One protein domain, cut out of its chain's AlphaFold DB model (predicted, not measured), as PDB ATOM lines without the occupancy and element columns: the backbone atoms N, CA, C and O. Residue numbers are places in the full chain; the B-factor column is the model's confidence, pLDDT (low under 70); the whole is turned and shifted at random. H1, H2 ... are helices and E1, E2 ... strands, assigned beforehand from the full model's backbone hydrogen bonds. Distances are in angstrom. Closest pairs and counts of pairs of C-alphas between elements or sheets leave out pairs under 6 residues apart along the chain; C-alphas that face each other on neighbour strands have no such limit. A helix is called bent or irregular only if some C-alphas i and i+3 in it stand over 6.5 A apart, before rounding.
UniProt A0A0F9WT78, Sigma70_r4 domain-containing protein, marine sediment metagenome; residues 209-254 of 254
ATOM      1  N   ILE A 209      88.205  68.105 -12.177       74.00
ATOM      2  CA  ILE A 209      88.757  69.443 -12.378       74.00
ATOM      3  C   ILE A 209      87.546  70.364 -12.557       74.00
ATOM      4  O   ILE A 209      86.755  70.138 -13.483       74.00
ATOM      5  N   PRO A 210      87.332  71.353 -11.670       74.56
ATOM      6  CA  PRO A 210      86.278  72.329 -11.869       74.56
ATOM      7  C   PRO A 210      86.509  72.967 -13.238       74.56
ATOM      8  O   PRO A 210      87.592  73.484 -13.502       74.56
ATOM      9  N   MET A 211      85.528  72.900 -14.142       74.88
ATOM     10  CA  MET A 211      85.600  73.696 -15.366       74.88
ATOM     11  C   MET A 211      85.508  75.165 -14.956       74.88
ATOM     12  O   MET A 211      84.411  75.689 -14.780       74.88
ATOM     13  N   VAL A 212      86.667  75.793 -14.766       87.06
ATOM     14  CA  VAL A 212      86.802  77.228 -14.486       87.06
ATOM     15  C   VAL A 212      86.428  78.038 -15.728       87.06
ATOM     16  O   VAL A 212      85.894  79.135 -15.616       87.06
ATOM     17  N   TYR A 213      86.608  77.453 -16.915       89.19
ATOM     18  CA  TYR A 213      86.292  78.070 -18.196       89.19
ATOM     19  C   TYR A 213      85.375  77.177 -19.032       89.19
ATOM     20  O   TYR A 213      85.426  75.947 -18.966       89.19
ATOM     21  N   CYS A 214      84.519  77.791 -19.843       88.56
ATOM     22  CA  CYS A 214      83.749  77.076 -20.852       88.56
ATOM     23  C   CYS A 214      84.640  76.706 -22.053       88.56
ATOM     24  O   CYS A 214      85.748  77.212 -22.201       88.56
ATOM     25  N   LYS A 215      84.125  75.893 -22.987       86.19
ATOM     26  CA  LYS A 215      84.855  75.498 -24.212       86.19
ATOM     27  C   LYS A 215      85.317  76.669 -25.100       86.19
ATOM     28  O   LYS A 215      86.150  76.459 -25.967       86.19
ATOM     29  N   ARG A 216      84.747  77.869 -24.925       86.12
ATOM     30  CA  ARG A 216      85.124  79.104 -25.639       86.12
ATOM     31  C   ARG A 216      85.994  80.052 -24.794       86.12
ATOM     32  O   ARG A 216      86.113  81.214 -25.142       86.12
ATOM     33  N   GLY A 217      86.527  79.598 -23.659       87.88
ATOM     34  CA  GLY A 217      87.413  80.399 -22.805       87.88
ATOM     35  C   GLY A 217      86.720  81.344 -21.814       87.88
ATOM     36  O   GLY A 217      87.400  81.949 -21.000       87.88
ATOM     37  N   HIS A 218      85.385  81.464 -21.806       89.88
ATOM     38  CA  HIS A 218      84.706  82.312 -20.811       89.88
ATOM     39  C   HIS A 218      84.764  81.722 -19.403       89.88
ATOM     40  O   HIS A 218      84.459  80.539 -19.227       89.88
ATOM     41  N   LEU A 219      85.038  82.569 -18.414       90.25
ATOM     42  CA  LEU A 219      85.034  82.214 -17.000       90.25
ATOM     43  C   LEU A 219      83.626  81.787 -16.537       90.25
ATOM     44  O   LEU A 219      82.646  82.522 -16.684       90.25
ATOM     45  N   LEU A 220      83.519  80.579 -15.986       86.19
ATOM     46  CA  LEU A 220      82.283  79.977 -15.484       86.19
ATOM     47  C   LEU A 220      82.093  80.287 -13.992       86.19
ATOM     48  O   LEU A 220      82.218  79.411 -13.140       86.19
ATOM     49  N   GLN A 221      81.772  81.539 -13.681       86.44
ATOM     50  CA  GLN A 221      81.316  81.956 -12.347       86.44
ATOM     51  C   GLN A 221      79.781  81.859 -12.232       86.44
ATOM     52  O   GLN A 221      79.112  81.855 -13.271       86.44
ATOM     53  N   PRO A 222      79.203  81.809 -11.008       85.94
ATOM     54  CA  PRO A 222      77.751  81.774 -10.789       85.94
ATOM     55  C   PRO A 222      76.913  82.735 -11.663       85.94
ATOM     56  O   PRO A 222      75.927  82.268 -12.229       85.94
ATOM     57  N   PRO A 223      77.297  84.010 -11.893       87.88
ATOM     58  CA  PRO A 223      76.529  84.903 -12.770       87.88
ATOM     59  C   PRO A 223      76.596  84.552 -14.268       87.88
ATOM     60  O   PRO A 223      75.731  84.964 -15.031       87.88
ATOM     61  N   ASN A 224      77.596  83.783 -14.714       86.31
ATOM     62  CA  ASN A 224      77.840  83.463 -16.129       86.31
ATOM     63  C   ASN A 224      77.490  82.014 -16.501       86.31
ATOM     64  O   ASN A 224      77.783  81.566 -17.620       86.31
ATOM     65  N   ILE A 225      76.849  81.279 -15.589       91.00
ATOM     66  CA  ILE A 225      76.493  79.874 -15.759       91.00
ATOM     67  C   ILE A 225      75.002  79.652 -15.507       91.00
ATOM     68  O   ILE A 225      74.446  80.072 -14.503       91.00
ATOM     69  N   ARG A 226      74.345  78.940 -16.422       91.94
ATOM     70  CA  ARG A 226      72.978  78.445 -16.247       91.94
ATOM     71  C   ARG A 226      73.010  76.927 -16.211       91.94
ATOM     72  O   ARG A 226      73.560  76.308 -17.120       91.94
ATOM     73  N   ILE A 227      72.444  76.327 -15.172       90.38
ATOM     74  CA  ILE A 227      72.269  74.875 -15.095       90.38
ATOM     75  C   ILE A 227      70.913  74.555 -15.726       90.38
ATOM     76  O   ILE A 227      69.890  75.083 -15.304       90.38
ATOM     77  N   GLU A 228      70.912  73.740 -16.775       91.56
ATOM     78  CA  GLU A 228      69.704  73.303 -17.477       91.56
ATOM     79  C   GLU A 228      69.592  71.779 -17.383       91.56
ATOM     80  O   GLU A 228      70.582  71.065 -17.579       91.56
ATOM     81  N   SER A 229      68.391  71.270 -17.118       92.94
ATOM     82  CA  SER A 229      68.093  69.840 -17.208       92.94
ATOM     83  C   SER A 229      67.832  69.460 -18.664       92.94
ATOM     84  O   SER A 229      67.087  70.135 -19.376       92.94
ATOM     85  N   ARG A 230      68.465  68.387 -19.133       90.25
ATOM     86  CA  ARG A 230      68.217  67.799 -20.453       90.25
ATOM     87  C   ARG A 230      67.075  66.779 -20.370       90.25
ATOM     88  O   ARG A 230      66.725  66.315 -19.289       90.25
ATOM     89  N   ARG A 231      66.525  66.389 -21.529       89.94
ATOM     90  CA  ARG A 231      65.454  65.373 -21.627       89.94
ATOM     91  C   ARG A 231      65.862  63.993 -21.092       89.94
ATOM     92  O   ARG A 231      64.995  63.224 -20.717       89.94
ATOM     93  N   ASP A 232      67.160  63.689 -21.046       87.56
ATOM     94  CA  ASP A 232      67.720  62.437 -20.515       87.56
ATOM     95  C   ASP A 232      67.926  62.461 -18.985       87.56
ATOM     96  O   ASP A 232      68.583  61.578 -18.438       87.56
ATOM     97  N   GLY A 233      67.430  63.494 -18.292       88.38
ATOM     98  CA  GLY A 233      67.593  63.675 -16.847       88.38
ATOM     99  C   GLY A 233      68.980  64.172 -16.423       88.38
ATOM    100  O   GLY A 233      69.216  64.406 -15.239       88.38
ATOM    101  N   ARG A 234      69.919  64.372 -17.360       87.50
ATOM    102  CA  ARG A 234      71.255  64.899 -17.041       87.50
ATOM    103  C   ARG A 234      71.229  66.419 -16.938       87.50
ATOM    104  O   ARG A 234      70.587  67.103 -17.734       87.50
ATOM    105  N   THR A 235      71.997  66.972 -16.005       89.31
ATOM    106  CA  THR A 235      72.204  68.419 -15.897       89.31
ATOM    107  C   THR A 235      73.372  68.866 -16.777       89.31
ATOM    108  O   THR A 235      74.430  68.235 -16.815       89.31
ATOM    109  N   GLN A 236      73.195  69.968 -17.504       89.69
ATOM    110  CA  GLN A 236      74.255  70.611 -18.276       89.69
ATOM    111  C   GLN A 236      74.473  72.047 -17.807       89.69
ATOM    112  O   GLN A 236      73.533  72.785 -17.527       89.69
ATOM    113  N   ARG A 237      75.740  72.456 -17.747       88.38
ATOM    114  CA  ARG A 237      76.136  73.839 -17.481       88.38
ATOM    115  C   ARG A 237      76.262  74.582 -18.806       88.38
ATOM    116  O   ARG A 237      77.068  74.204 -19.656       88.38
ATOM    117  N   ARG A 238      75.489  75.648 -18.981       90.88
ATOM    118  CA  ARG A 238      75.493  76.502 -20.168       90.88
ATOM    119  C   ARG A 238      76.112  77.853 -19.827       90.88
ATOM    120  O   ARG A 238      75.675  78.522 -18.899       90.88
ATOM    121  N   CYS A 239      77.132  78.255 -20.580       93.62
ATOM    122  CA  CYS A 239      77.747  79.573 -20.433       93.62
ATOM    123  C   CYS A 239      76.822  80.648 -21.019       93.62
ATOM    124  O   CYS A 239      76.518  80.604 -22.215       93.62
ATOM    125  N   LEU A 240      76.393  81.609 -20.201       93.88
ATOM    126  CA  LEU A 240      75.469  82.666 -20.621       93.88
ATOM    127  C   LEU A 240      76.096  83.618 -21.648       93.88
ATOM    128  O   LEU A 240      75.423  84.005 -22.600       93.88
ATOM    129  N   LEU A 241      77.401  83.894 -21.551       92.38
ATOM    130  CA  LEU A 241      78.133  84.677 -22.556       92.38
ATOM    131  C   LEU A 241      78.127  83.993 -23.928       92.38
ATOM    132  O   LEU A 241      77.824  84.623 -24.938       92.38
ATOM    133  N   CYS A 242      78.345  82.673 -23.975       91.00
ATOM    134  CA  CYS A 242      78.218  81.907 -25.218       91.00
ATOM    135  C   CYS A 242      76.810  82.002 -25.820       91.00
ATOM    136  O   CYS A 242      76.676  82.011 -27.043       91.00
ATOM    137  N   VAL A 243      75.770  82.025 -24.982       91.56
ATOM    138  CA  VAL A 243      74.379  82.177 -25.435       91.56
ATOM    139  C   VAL A 243      74.150  83.583 -25.986       91.56
ATOM    140  O   VAL A 243      73.565  83.706 -27.058       91.56
ATOM    141  N   LYS A 244      74.658  84.621 -25.308       91.81
ATOM    142  CA  LYS A 244      74.565  86.018 -25.754       91.81
ATOM    143  C   LYS A 244      75.239  86.216 -27.113       91.81
ATOM    144  O   LYS A 244      74.577  86.675 -28.035       91.81
ATOM    145  N   ILE A 245      76.483  85.750 -27.272       89.56
ATOM    146  CA  ILE A 245      77.226  85.808 -28.545       89.56
ATOM    147  C   ILE A 245      76.460  85.093 -29.664       89.56
ATOM    148  O   ILE A 245      76.330  85.612 -30.767       89.56
ATOM    149  N   LYS A 246      75.906  83.900 -29.393       87.75
ATOM    150  CA  LYS A 246      75.113  83.165 -30.393       87.75
ATOM    151  C   LYS A 246      73.850  83.910 -30.831       87.75
ATOM    152  O   LYS A 246      73.439  83.722 -31.965       87.75
ATOM    153  N   ARG A 247      73.232  84.703 -29.950       86.31
ATOM    154  CA  ARG A 247      72.052  85.521 -30.279       86.31
ATOM    155  C   ARG A 247      72.416  86.794 -31.039       86.31
ATOM    156  O   ARG A 247      71.621  87.240 -31.851       86.31
ATOM    157  N   SER A 248      73.589  87.368 -30.770       83.25
ATOM    158  CA  SER A 248      74.050  88.604 -31.409       83.25
ATOM    159  C   SER A 248      74.722  88.385 -32.760       83.25
ATOM    160  O   SER A 248      74.899  89.344 -33.496       83.25
ATOM    161  N   THR A 249      75.126  87.154 -33.087       79.44
ATOM    162  CA  THR A 249      75.643  86.843 -34.424       79.44
ATOM    163  C   THR A 249      74.431  86.646 -35.336       79.44
ATOM    164  O   THR A 249      73.711  85.664 -35.129       79.44
ATOM    165  N   PRO A 250      74.163  87.528 -36.318       73.62
ATOM    166  CA  PRO A 250      73.145  87.248 -37.317       73.62
ATOM    167  C   PRO A 250      73.577  85.951 -37.987       73.62
ATOM    168  O   PRO A 250      74.689  85.863 -38.512       73.62
ATOM    169  N   GLN A 251      72.752  84.908 -37.905       65.06
ATOM    170  CA  GLN A 251      72.942  83.746 -38.762       65.06
ATOM    171  C   GLN A 251      73.001  84.295 -40.182       65.06
ATOM    172  O   GLN A 251      71.994  84.797 -40.675       65.06
ATOM    173  N   GLN A 252      74.179  84.250 -40.807       55.84
ATOM    174  CA  GLN A 252      74.295  84.377 -42.249       55.84
ATOM    175  C   GLN A 252      73.461  83.226 -42.813       55.84
ATOM    176  O   GLN A 252      73.918  82.087 -42.879       55.84
ATOM    177  N   ARG A 253      72.179  83.511 -43.061       50.31
ATOM    178  CA  ARG A 253      71.231  82.617 -43.708       50.31
ATOM    179  C   ARG A 253      71.751  82.449 -45.132       50.31
ATOM    180  O   ARG A 253      71.629  83.368 -45.935       50.31
ATOM    181  N   ARG A 254      72.427  81.331 -45.377       45.91
ATOM    182  CA  ARG A 254      72.504  80.717 -46.699       45.91
ATOM    183  C   ARG A 254      71.370  79.715 -46.799       45.91
ATOM    184  O   ARG A 254      71.100  79.071 -45.757       45.91
TER     185      ARG A 254
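What this domain is: This is residues 209 to 254 of the 254 residues of the protein "Sigma70_r4 domain-containing protein" of marine sediment metagenome (UniProt A0A0F9WT78). A two-stranded hairpin, E1 and E2, runs at its foot straight into the helix H1, which leads off at an angle, making a bent, L-like shape. Residues 243 to 254, the larger part of H1 and the tail after it, stick out as a free arm, while the long unnamed stretch 209 to 224 folds beside the foot of the hairpin. The printed part has 46 residues, with two named strands and one named helix in the order E1, E2, H1. The sheet is antiparallel, the class is mixed, helices and strands, and under half of the residues are in named elements. The whole is loose, with a radius of gyration of the C-alphas of 12.6 A and spans of 38 by 26 by 17 A.

How they stand to each other: E1, residues 225 to 229, and E2, residues 235 to 239, form a hairpin of antiparallel neighbours, their directions 150 degrees apart. N 226 and O 238 are 2.8 A apart, and N 228 and O 236 are 2.9 A apart, both within hydrogen-bond range. The C-alphas of 227 and 237 face each other at 4.7 A. The closest C-alphas of E1 and H1, residues 240 to 248, are those of Ile 225 and Leu 240, 5.7 A apart. In H1 every O i to N i+4 pair is within hydrogen-bond range.

Where its parts are: E1 begins at C-alpha 225 (76.493, 79.874, -15.759) and is 13.2 A long. E2 is 13.3 A long and ends at C-alpha 239 (77.747, 79.573, -20.433). H1 is 12.4 A long and ends at C-alpha 248 (74.050, 88.604, -31.409).

The domain as a whole: The C-alphas farthest apart, those of Ile 209 and Arg 254, are 39.6 A apart. The printed part has no cut, and the links E1 to E2 and E2 to H1 are tight. The mean pLDDT of the printed part is 84.6, and residues 251 to 254 are under 70.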